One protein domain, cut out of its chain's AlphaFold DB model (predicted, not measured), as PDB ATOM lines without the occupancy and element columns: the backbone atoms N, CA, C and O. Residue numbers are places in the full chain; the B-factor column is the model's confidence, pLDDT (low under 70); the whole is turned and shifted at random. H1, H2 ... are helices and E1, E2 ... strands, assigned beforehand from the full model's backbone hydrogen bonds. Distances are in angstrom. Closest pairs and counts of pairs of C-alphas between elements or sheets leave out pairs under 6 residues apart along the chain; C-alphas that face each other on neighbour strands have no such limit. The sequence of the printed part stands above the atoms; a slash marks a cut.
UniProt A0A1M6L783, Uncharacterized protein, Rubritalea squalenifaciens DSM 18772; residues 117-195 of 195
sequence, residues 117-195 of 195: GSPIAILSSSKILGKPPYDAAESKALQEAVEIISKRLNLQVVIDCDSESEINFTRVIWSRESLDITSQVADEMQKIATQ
ATOM      1  N   GLY A 117     142.414 123.635 145.093       50.12
ATOM      2  CA  GLY A 117     142.644 122.888 146.334       50.12
ATOM      3  C   GLY A 117     144.076 122.418 146.599       50.12
ATOM      4  O   GLY A 117     144.330 121.945 147.705       50.12
ATOM      5  N   SER A 118     145.021 122.554 145.663       54.72
ATOM      6  CA  SER A 118     146.431 122.282 145.982       54.72
ATOM      7  C   SER A 118     147.174 123.542 146.415       54.72
ATOM      8  O   SER A 118     147.108 124.554 145.715       54.72
ATOM      9  N   PRO A 119     147.908 123.479 147.538       68.75
ATOM     10  CA  PRO A 119     148.621 124.631 148.054       68.75
ATOM     11  C   PRO A 119     149.734 125.062 147.094       68.75
ATOM     12  O   PRO A 119     150.488 124.242 146.561       68.75
ATOM     13  N   ILE A 120     149.818 126.374 146.886       71.75
ATOM     14  CA  ILE A 120     150.940 127.036 146.225       71.75
ATOM     15  C   ILE A 120     151.906 127.472 147.323       71.75
ATOM     16  O   ILE A 120     151.482 128.021 148.344       71.75
ATOM     17  N   ALA A 121     153.198 127.241 147.120       76.69
ATOM     18  CA  ALA A 121     154.229 127.698 148.036       76.69
ATOM     19  C   ALA A 121     155.082 128.810 147.433       76.69
ATOM     20  O   ALA A 121     155.283 128.897 146.220       76.69
ATOM     21  N   ILE A 122     155.606 129.642 148.322       79.50
ATOM     22  CA  ILE A 122     156.595 130.665 148.019       79.50
ATOM     23  C   ILE A 122     157.912 130.318 148.706       79.50
ATOM     24  O   ILE A 122     157.942 129.762 149.806       79.50
ATOM     25  N   LEU A 123     158.994 130.662 148.034       82.25
ATOM     26  CA  LEU A 123     160.374 130.476 148.447       82.25
ATOM     27  C   LEU A 123     161.098 131.801 148.208       82.25
ATOM     28  O   LEU A 123     160.741 132.544 147.302       82.25
ATOM     29  N   SER A 124     162.113 132.101 149.007       82.81
ATOM     30  CA  SER A 124     163.105 133.121 148.677       82.81
ATOM     31  C   SER A 124     164.476 132.469 148.684       82.81
ATOM     32  O   SER A 124     165.079 132.297 149.748       82.81
ATOM     33  N   SER A 125     164.952 132.052 147.509       80.25
ATOM     34  CA  SER A 125     166.248 131.382 147.390       80.25
ATOM     35  C   SER A 125     167.389 132.290 147.853       80.25
ATOM     36  O   SER A 125     168.345 131.818 148.470       80.25
ATOM     37  N   SER A 126     167.226 133.609 147.712       80.94
ATOM     38  CA  SER A 126     168.231 134.579 148.122       80.94
ATOM     39  C   SER A 126     168.404 134.720 149.631       80.94
ATOM     40  O   SER A 126     169.473 135.113 150.105       80.94
ATOM     41  N   LYS A 127     167.387 134.347 150.416       82.00
ATOM     42  CA  LYS A 127     167.513 134.223 151.877       82.00
ATOM     43  C   LYS A 127     168.267 132.965 152.300       82.00
ATOM     44  O   LYS A 127     168.724 132.912 153.437       82.00
ATOM     45  N   ILE A 128     168.375 131.974 151.416       83.88
ATOM     46  CA  ILE A 128     169.055 130.704 151.682       83.88
ATOM     47  C   ILE A 128     170.509 130.776 151.212       83.88
ATOM     48  O   ILE A 128     171.420 130.507 151.988       83.88
ATOM     49  N   LEU A 129     170.717 131.170 149.955       80.19
ATOM     50  CA  LEU A 129     172.010 131.121 149.267       80.19
ATOM     51  C   LEU A 129     172.656 132.500 149.059       80.19
ATOM     52  O   LEU A 129     173.776 132.598 148.565       80.19
ATOM     53  N   GLY A 130     171.987 133.589 149.440       78.69
ATOM     54  CA  GLY A 130     172.448 134.943 149.138       78.69
ATOM     55  C   GLY A 130     172.050 135.386 147.730       78.69
ATOM     56  O   GLY A 130     171.132 134.857 147.127       78.69
ATOM     57  N   LYS A 131     172.687 136.419 147.179       77.75
ATOM     58  CA  LYS A 131     172.284 136.921 145.854       77.75
ATOM     59  C   LYS A 131     172.867 136.047 144.737       77.75
ATOM     60  O   LYS A 131     174.043 135.707 144.828       77.75
ATOM     61  N   PRO A 132     172.108 135.775 143.660       73.25
ATOM     62  CA  PRO A 132     172.630 135.062 142.499       73.25
ATOM     63  C   PRO A 132     173.810 135.817 141.848       73.25
ATOM     64  O   PRO A 132     173.908 137.044 141.981       73.25
ATOM     65  N   PRO A 133     174.672 135.120 141.082       76.19
ATOM     66  CA  PRO A 133     174.516 133.737 140.613       76.19
ATOM     67  C   PRO A 133     174.916 132.675 141.649       76.19
ATOM     68  O   PRO A 133     175.883 132.869 142.378       76.19
ATOM     69  N   TYR A 134     174.200 131.548 141.650       77.62
ATOM     70  CA  TYR A 134     174.533 130.354 142.436       77.62
ATOM     71  C   TYR A 134     175.436 129.421 141.634       77.62
ATOM     72  O   TYR A 134     175.327 129.347 140.402       77.62
ATOM     73  N   ASP A 135     176.304 128.682 142.314       82.88
ATOM     74  CA  ASP A 135     177.079 127.633 141.664       82.88
ATOM     75  C   ASP A 135     176.216 126.389 141.342       82.88
ATOM     76  O   ASP A 135     175.026 126.293 141.674       82.88
ATOM     77  N   ALA A 136     176.797 125.429 140.615       79.62
ATOM     78  CA  ALA A 136     176.080 124.228 140.186       79.62
ATOM     79  C   ALA A 136     175.708 123.295 141.354       79.62
ATOM     80  O   ALA A 136     174.699 122.593 141.271       79.62
ATOM     81  N   ALA A 137     176.511 123.270 142.420       81.75
ATOM     82  CA  ALA A 137     176.248 122.457 143.601       81.75
ATOM     83  C   ALA A 137     175.126 123.079 144.443       81.75
ATOM     84  O   ALA A 137     174.188 122.379 144.817       81.75
ATOM     85  N   GLU A 138     175.170 124.394 144.648       82.25
ATOM     86  CA  GLU A 138     174.141 125.187 145.321       82.25
ATOM     87  C   GLU A 138     172.792 125.075 144.605       82.25
ATOM     88  O   GLU A 138     171.777 124.767 145.229       82.25
ATOM     89  N   SER A 139     172.787 125.233 143.276       80.06
ATOM     90  CA  SER A 139     171.572 125.111 142.458       80.06
ATOM     91  C   SER A 139     170.961 123.711 142.550       80.06
ATOM     92  O   SER A 139     169.744 123.566 142.672       80.06
ATOM     93  N   LYS A 140     171.803 122.669 142.527       80.56
ATOM     94  CA  LYS A 140     171.358 121.275 142.644       80.56
ATOM     95  C   LYS A 140     170.795 120.980 144.036       80.56
ATOM     96  O   LYS A 140     169.730 120.377 144.136       80.56
ATOM     97  N   ALA A 141     171.479 121.415 145.091       79.44
ATOM     98  CA  ALA A 141     171.036 121.210 146.468       79.44
ATOM     99  C   ALA A 141     169.713 121.938 146.751       79.44
ATOM    100  O   ALA A 141     168.818 121.369 147.376       79.44
ATOM    101  N   LEU A 142     169.552 123.162 146.236       82.31
ATOM    102  CA  LEU A 142     168.296 123.906 146.319       82.31
ATOM    103  C   LEU A 142     167.163 123.169 145.602       82.31
ATOM    104  O   LEU A 142     166.079 123.019 146.161       82.31
ATOM    105  N   GLN A 143     167.416 122.676 144.389       82.12
ATOM    106  CA  GLN A 143     166.428 121.927 143.618       82.12
ATOM    107  C   GLN A 143     165.970 120.657 144.349       82.12
ATOM    108  O   GLN A 143     164.770 120.405 144.451       82.12
ATOM    109  N   GLU A 144     166.910 119.883 144.888       82.94
ATOM    110  CA  GLU A 144     166.617 118.651 145.622       82.94
ATOM    111  C   GLU A 144     165.823 118.930 146.907       82.94
ATOM    112  O   GLU A 144     164.801 118.287 147.163       82.94
ATOM    113  N   ALA A 145     166.213 119.956 147.669       82.44
ATOM    114  CA  ALA A 145     165.477 120.388 148.851       82.44
ATOM    115  C   ALA A 145     164.040 120.819 148.510       82.44
ATOM    116  O   ALA A 145     163.087 120.386 149.163       82.44
ATOM    117  N   VAL A 146     163.852 121.621 147.458       83.81
ATOM    118  CA  VAL A 146     162.518 122.046 147.004       83.81
ATOM    119  C   VAL A 146     161.665 120.846 146.590       83.81
ATOM    120  O   VAL A 146     160.480 120.804 146.928       83.81
ATOM    121  N   GLU A 147     162.235 119.848 145.914       81.25
ATOM    122  CA  GLU A 147     161.512 118.639 145.508       81.25
ATOM    123  C   GLU A 147     161.047 117.811 146.716       81.25
ATOM    124  O   GLU A 147     159.888 117.384 146.770       81.25
ATOM    125  N   ILE A 148     161.916 117.626 147.716       83.69
ATOM    126  CA  ILE A 148     161.585 116.916 148.960       83.69
ATOM    127  C   ILE A 148     160.427 117.613 149.679       83.69
ATOM    128  O   ILE A 148     159.438 116.971 150.051       83.69
ATOM    129  N   ILE A 149     160.517 118.934 149.842       83.19
ATOM    130  CA  ILE A 149     159.484 119.729 150.511       83.19
ATOM    131  C   ILE A 149     158.173 119.722 149.716       83.19
ATOM    132  O   ILE A 149     157.104 119.547 150.305       83.19
ATOM    133  N   SER A 150     158.245 119.826 148.389       81.00
ATOM    134  CA  SER A 150     157.070 119.797 147.510       81.00
ATOM    135  C   SER A 150     156.305 118.487 147.624       81.00
ATOM    136  O   SER A 150     155.087 118.502 147.800       81.00
ATOM    137  N   LYS A 151     157.010 117.350 147.628       80.31
ATOM    138  CA  LYS A 151     156.399 116.030 147.848       80.31
ATOM    139  C   LYS A 151     155.798 115.908 149.245       80.31
ATOM    140  O   LYS A 151     154.666 115.451 149.383       80.31
ATOM    141  N   ARG A 152     156.532 116.339 150.278       86.06
ATOM    142  CA  ARG A 152     156.095 116.251 151.681       86.06
ATOM    143  C   ARG A 152     154.810 117.031 151.940       86.06
ATOM    144  O   ARG A 152     153.986 116.606 152.743       86.06
ATOM    145  N   LEU A 153     154.662 118.173 151.279       81.75
ATOM    146  CA  LEU A 153     153.554 119.103 151.476       81.75
ATOM    147  C   LEU A 153     152.491 119.019 150.372       81.75
ATOM    148  O   LEU A 153     151.533 119.788 150.397       81.75
ATOM    149  N   ASN A 154     152.645 118.085 149.427       79.19
ATOM    150  CA  ASN A 154     151.773 117.924 148.264       79.19
ATOM    151  C   ASN A 154     151.558 119.247 147.496       79.19
ATOM    152  O   ASN A 154     150.432 119.623 147.153       79.19
ATOM    153  N   LEU A 155     152.652 119.981 147.279       74.94
ATOM    154  CA  LEU A 155     152.657 121.260 146.573       74.94
ATOM    155  C   LEU A 155     152.628 121.013 145.067       74.94
ATOM    156  O   LEU A 155     153.396 120.204 144.548       74.94
ATOM    157  N   GLN A 156     151.768 121.744 144.358       70.12
ATOM    158  CA  GLN A 156     151.773 121.732 142.889       70.12
ATOM    159  C   GLN A 156     152.797 122.704 142.310       70.12
ATOM    160  O   GLN A 156     153.311 122.480 141.217       70.12
ATOM    161  N   VAL A 157     153.048 123.811 143.011       71.12
ATOM    162  CA  VAL A 157     153.856 124.919 142.506       71.12
ATOM    163  C   VAL A 157     154.639 125.538 143.651       71.12
ATOM    164  O   VAL A 157     154.076 125.827 144.710       71.12
ATOM    165  N   VAL A 158     155.920 125.784 143.396       74.00
ATOM    166  CA  VAL A 158     156.792 126.607 144.232       74.00
ATOM    167  C   VAL A 158     157.243 127.798 143.400       74.00
ATOM    168  O   VAL A 158     157.690 127.628 142.267       74.00
ATOM    169  N   ILE A 159     157.101 128.997 143.954       75.69
ATOM    170  CA  ILE A 159     157.474 130.249 143.294       75.69
ATOM    171  C   ILE A 159     158.611 130.885 144.074       75.69
ATOM    172  O   ILE A 159     158.446 131.224 145.247       75.69
ATOM    173  N   ASP A 160     159.744 131.068 143.411       77.88
ATOM    174  CA  ASP A 160     160.862 131.821 143.963       77.88
ATOM    175  C   ASP A 160     160.586 133.330 143.860       77.88
ATOM    176  O   ASP A 160     160.191 133.829 142.807       77.88
ATOM    177  N   CYS A 161     160.713 134.039 144.977       72.62
ATOM    178  CA  CYS A 161     160.304 135.429 145.159       72.62
ATOM    179  C   CYS A 161     161.496 136.258 145.652       72.62
ATOM    180  O   CYS A 161     161.539 136.666 146.816       72.62
ATOM    181  N   ASP A 162     162.461 136.511 144.768       67.06
ATOM    182  CA  ASP A 162     163.731 137.157 145.121       67.06
ATOM    183  C   ASP A 162     163.902 138.582 144.575       67.06
ATOM    184  O   ASP A 162     164.875 139.258 144.923       67.06
ATOM    185  N   SER A 163     162.960 139.099 143.774       56.50
ATOM    186  CA  SER A 163     163.002 140.495 143.316       56.50
ATOM    187  C   SER A 163     161.830 141.358 143.796       56.50
ATOM    188  O   SER A 163     160.665 140.959 143.791       56.50
ATOM    189  N   GLU A 164     162.120 142.625 144.119       43.91
ATOM    190  CA  GLU A 164     161.091 143.634 144.419       43.91
ATOM    191  C   GLU A 164     160.152 143.907 143.225       43.91
ATOM    192  O   GLU A 164     159.023 144.367 143.392       43.91
ATOM    193  N   SER A 165     160.585 143.582 142.004       48.12
ATOM    194  CA  SER A 165     159.772 143.635 140.785       48.12
ATOM    195  C   SER A 165     158.773 142.478 140.647       48.12
ATOM    196  O   SER A 165     157.767 142.633 139.952       48.12
ATOM    197  N   GLU A 166     159.005 141.348 141.320       46.81
ATOM    198  CA  GLU A 166     158.103 140.186 141.344       46.81
ATOM    199  C   GLU A 166     156.969 140.341 142.352       46.81
ATOM    200  O   GLU A 166     155.951 139.667 142.215       46.81
ATOM    201  N   ILE A 167     157.067 141.317 143.263       42.59
ATOM    202  CA  ILE A 167     156.044 141.635 144.271       42.59
ATOM    203  C   ILE A 167     154.658 141.825 143.636       42.59
ATOM    204  O   ILE A 167     153.654 141.491 144.260       42.59
ATOM    205  N   ASN A 168     154.562 142.294 142.387       43.00
ATOM    206  CA  ASN A 168     153.274 142.443 141.699       43.00
ATOM    207  C   ASN A 168     152.648 141.110 141.251       43.00
ATOM    208  O   ASN A 168     151.423 141.012 141.228       43.00
ATOM    209  N   PHE A 169     153.451 140.087 140.939       44.88
ATOM    210  CA  PHE A 169     152.967 138.727 140.669       44.88
ATOM    211  C   PHE A 169     152.684 137.992 141.987       44.88
ATOM    212  O   PHE A 169     151.646 137.347 142.139       44.88
ATOM    213  N   THR A 170     153.540 138.200 142.991       44.59
ATOM    214  CA  THR A 170     153.365 137.680 144.350       44.59
ATOM    215  C   THR A 170     152.106 138.240 145.019       44.59
ATOM    216  O   THR A 170     151.436 137.517 145.743       44.59
ATOM    217  N   ARG A 171     151.685 139.478 144.715       41.25
ATOM    218  CA  ARG A 171     150.439 140.065 145.250       41.25
ATOM    219  C   ARG A 171     149.165 139.367 144.765       41.25
ATOM    220  O   ARG A 171     148.146 139.456 145.440       41.25
ATOM    221  N   VAL A 172     149.215 138.705 143.606       44.56
ATOM    222  CA  VAL A 172     148.091 137.931 143.049       44.56
ATOM    223  C   VAL A 172     148.026 136.528 143.673       44.56
ATOM    224  O   VAL A 172     146.949 135.946 143.744       44.56
ATOM    225  N   ILE A 173     149.157 136.011 144.169       50.53
ATOM    226  CA  ILE A 173     149.293 134.648 144.713       50.53
ATOM    227  C   ILE A 173     149.352 134.622 146.246       50.53
ATOM    228  O   ILE A 173     149.019 133.603 146.842       50.53
ATOM    229  N   TRP A 174     149.646 135.751 146.900       49.38
ATOM    230  CA  TRP A 174     149.354 136.003 148.315       49.38
ATOM    231  C   TRP A 174     147.837 136.101 148.546       49.38
ATOM    232  O   TRP A 174     147.306 137.067 149.097       49.38
ATOM    233  N   SER A 175     147.105 135.071 148.131       49.94
ATOM    234  CA  SER A 175     145.927 134.671 148.873       49.94
ATOM    235  C   SER A 175     146.394 134.246 150.273       49.94
ATOM    236  O   SER A 175     147.559 133.913 150.495       49.94
ATOM    237  N   ARG A 176     145.487 134.223 151.252       50.69
ATOM    238  CA  ARG A 176     145.785 133.743 152.616       50.69
ATOM    239  C   ARG A 176     146.224 132.265 152.680       50.69
ATOM    240  O   ARG A 176     146.430 131.754 153.773       50.69
ATOM    241  N   GLU A 177     146.341 131.591 151.539       63.22
ATOM    242  CA  GLU A 177     146.579 130.155 151.409       63.22
ATOM    243  C   GLU A 177     147.976 129.824 150.854       63.22
ATOM    244  O   GLU A 177     148.313 128.646 150.751       63.22
ATOM    245  N   SER A 178     148.805 130.822 150.508       68.69
ATOM    246  CA  SER A 178     150.181 130.558 150.069       68.69
ATOM    247  C   SER A 178     151.089 130.209 151.250       68.69
ATOM    248  O   SER A 178     151.158 130.968 152.220       68.69
ATOM    249  N   LEU A 179     151.825 129.103 151.151       78.06
ATOM    250  CA  LEU A 179     152.742 128.647 152.196       78.06
ATOM    251  C   LEU A 179     154.165 129.166 151.949       78.06
ATOM    252  O   LEU A 179     154.747 128.880 150.908       78.06
ATOM    253  N   ASP A 180     154.760 129.871 152.910       84.12
ATOM    254  CA  ASP A 180     156.199 130.170 152.868       84.12
ATOM    255  C   ASP A 180     156.998 128.937 153.310       84.12
ATOM    256  O   ASP A 180     156.878 128.474 154.448       84.12
ATOM    257  N   ILE A 181     157.793 128.382 152.392       85.31
ATOM    258  CA  ILE A 181     158.624 127.196 152.636       85.31
ATOM    259  C   ILE A 181     160.112 127.522 152.773       85.31
ATOM    260  O   ILE A 181     160.915 126.601 152.895       85.31
ATOM    261  N   THR A 182     160.496 128.802 152.783       85.25
ATOM    262  CA  THR A 182     161.905 129.230 152.738       85.25
ATOM    263  C   THR A 182     162.753 128.580 153.835       85.25
ATOM    264  O   THR A 182     163.816 128.036 153.549       85.25
ATOM    265  N   SER A 183     162.273 128.567 155.082       90.25
ATOM    266  CA  SER A 183     162.987 127.928 156.196       90.25
ATOM    267  C   SER A 183     163.068 126.408 156.051       90.25
ATOM    268  O   SER A 183     164.118 125.824 156.282       90.25
ATOM    269  N   GLN A 184     161.983 125.765 155.610       91.62
ATOM    270  CA  GLN A 184     161.943 124.312 155.431       91.62
ATOM    271  C   GLN A 184     162.910 123.846 154.341       91.62
ATOM    272  O   GLN A 184     163.525 122.794 154.482       91.62
ATOM    273  N   VAL A 185     163.035 124.625 153.262       87.44
ATOM    274  CA  VAL A 185     163.999 124.367 152.189       87.44
ATOM    275  C   VAL A 185     165.424 124.587 152.695       87.44
ATOM    276  O   VAL A 185     166.274 123.744 152.436       87.44
ATOM    277  N   ALA A 186     165.684 125.645 153.471       89.50
ATOM    278  CA  ALA A 186     167.003 125.886 154.062       89.50
ATOM    279  C   ALA A 186     167.449 124.737 154.986       89.50
ATOM    280  O   ALA A 186     168.567 124.235 154.853       89.50
ATOM    281  N   ASP A 187     166.557 124.274 155.866       93.69
ATOM    282  CA  ASP A 187     166.820 123.142 156.760       93.69
ATOM    283  C   ASP A 187     167.116 121.857 155.970       93.69
ATOM    284  O   ASP A 187     167.994 121.077 156.338       93.69
ATOM    285  N   GLU A 188     166.385 121.613 154.879       93.25
ATOM    286  CA  GLU A 188     166.575 120.420 154.051       93.25
ATOM    287  C   GLU A 188     167.873 120.490 153.234       93.25
ATOM    288  O   GLU A 188     168.604 119.503 153.165       93.25
ATOM    289  N   MET A 189     168.232 121.666 152.709       89.06
ATOM    290  CA  MET A 189     169.530 121.888 152.064       89.06
ATOM    291  C   MET A 189     170.696 121.616 153.015       89.06
ATOM    292  O   MET A 189     171.680 120.991 152.620       89.06
ATOM    293  N   GLN A 190     170.581 122.038 154.278       91.50
ATOM    294  CA  GLN A 190     171.616 121.773 155.274       91.50
ATOM    295  C   GLN A 190     171.785 120.270 155.532       91.50
ATOM    296  O   GLN A 190     172.913 119.806 155.683       91.50
ATOM    297  N   LYS A 191     170.693 119.493 155.530       92.38
ATOM    298  CA  LYS A 191     170.769 118.029 155.655       92.38
ATOM    299  C   LYS A 191     171.473 117.398 154.459       92.38
ATOM    300  O   LYS A 191     172.334 116.549 154.674       92.38
ATOM    301  N   ILE A 192     171.147 117.827 153.238       87.69
ATOM    302  CA  ILE A 192     171.785 117.336 152.003       87.69
ATOM    303  C   ILE A 192     173.297 117.595 152.040       87.69
ATOM    304  O   ILE A 192     174.075 116.713 151.707       87.69
ATOM    305  N   ALA A 193     173.729 118.767 152.517       82.88
ATOM    306  CA  ALA A 193     175.150 119.110 152.615       82.88
ATOM    307  C   ALA A 193     175.943 118.260 153.633       82.88
ATOM    308  O   ALA A 193     177.172 118.256 153.598       82.88
ATOM    309  N   THR A 194     175.261 117.578 154.559       83.81
ATOM    310  CA  THR A 194     175.889 116.746 155.605       83.81
ATOM    311  C   THR A 194     175.908 115.245 155.299       83.81
ATOM    312  O   THR A 194     176.402 114.479 156.127       83.81
ATOM    313  N   GLN A 195     175.363 114.827 154.153       73.50
ATOM    314  CA  GLN A 195     175.340 113.434 153.684       73.50
ATOM    315  C   GLN A 195     176.533 113.130 152.776       73.50
ATOM    316  O   GLN A 195     177.041 111.990 152.873       73.50
TER     317      GLN A 195
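Overview. This is residues 117 to 195 of the 195 residues of an uncharacterized protein of Rubritalea squalenifaciens DSM 18772 (UniProt A0A1M6L783). Two short parallel strands, E1 and E2, make a small ribbon in the middle, with two helices, H2 and H4, crossing as an X to one side of it and the short helix H3 at the other side. Residues 179 to 180 pair with E1 as a brief third strand, and H1 packs on H4. The 79 printed residues hold two strands and four helices in the order E1 H1 H2 E2 H3 H4, mostly helix. The whole is compact, with a radius of gyration of the C-alphas of 12.6 A and spans of 37 by 28 by 16 A.

Arrangement. Look first at E1, residues 120 to 123, and E2, residues 157 to 160: they are parallel at 25 degrees, with N 121 and O 157 within hydrogen-bond range at 2.9 A. Between them in the chain come H1, residues 125 to 129, and H2, residues 136 to 153, a strand-helix-strand unit, two parallel neighbour strands joined through helices, with a right-handed crossover. H2 and E1 are near each other. With residues 141 to 149 alone, H2 touches H4, residues 182 to 193, at a steep tilt of 59 degrees, opposite ways; the closest C-alphas, of Ala 145 and Glu 188, are 5.3 A apart. H4 touches H1 with residues 182 to 186 alone, the C-alphas of Ile 128 and Ala 186 being closest at 5.8 A. H3, residues 167 to 173, is apart from H1, H2 and H4. Every O i to N i+4 pair is within hydrogen-bond range in H1, H2 and H4; in H3 it is 2 of 3.

Along the chain. Find C-alpha 120 at (150.940, 127.036, 146.225), where E1 begins its 10.3 A. H2 starts at C-alpha 136, (176.080, 124.228, 140.186), and runs 25.7 A. H4 runs 16.7 A to C-alpha 193 at (175.150, 119.110, 152.615). E2 is 9.9 A, H3 9.7 A and H1 6.1 A.

Size, cuts and confidence. The C-alphas farthest apart, of Asn 168 and Gln 195, the chain's last residue, are 38.4 A apart. The printed part has no cut and no long link. Residues 117 to 119 and 162 to 178 are under 70 in pLDDT.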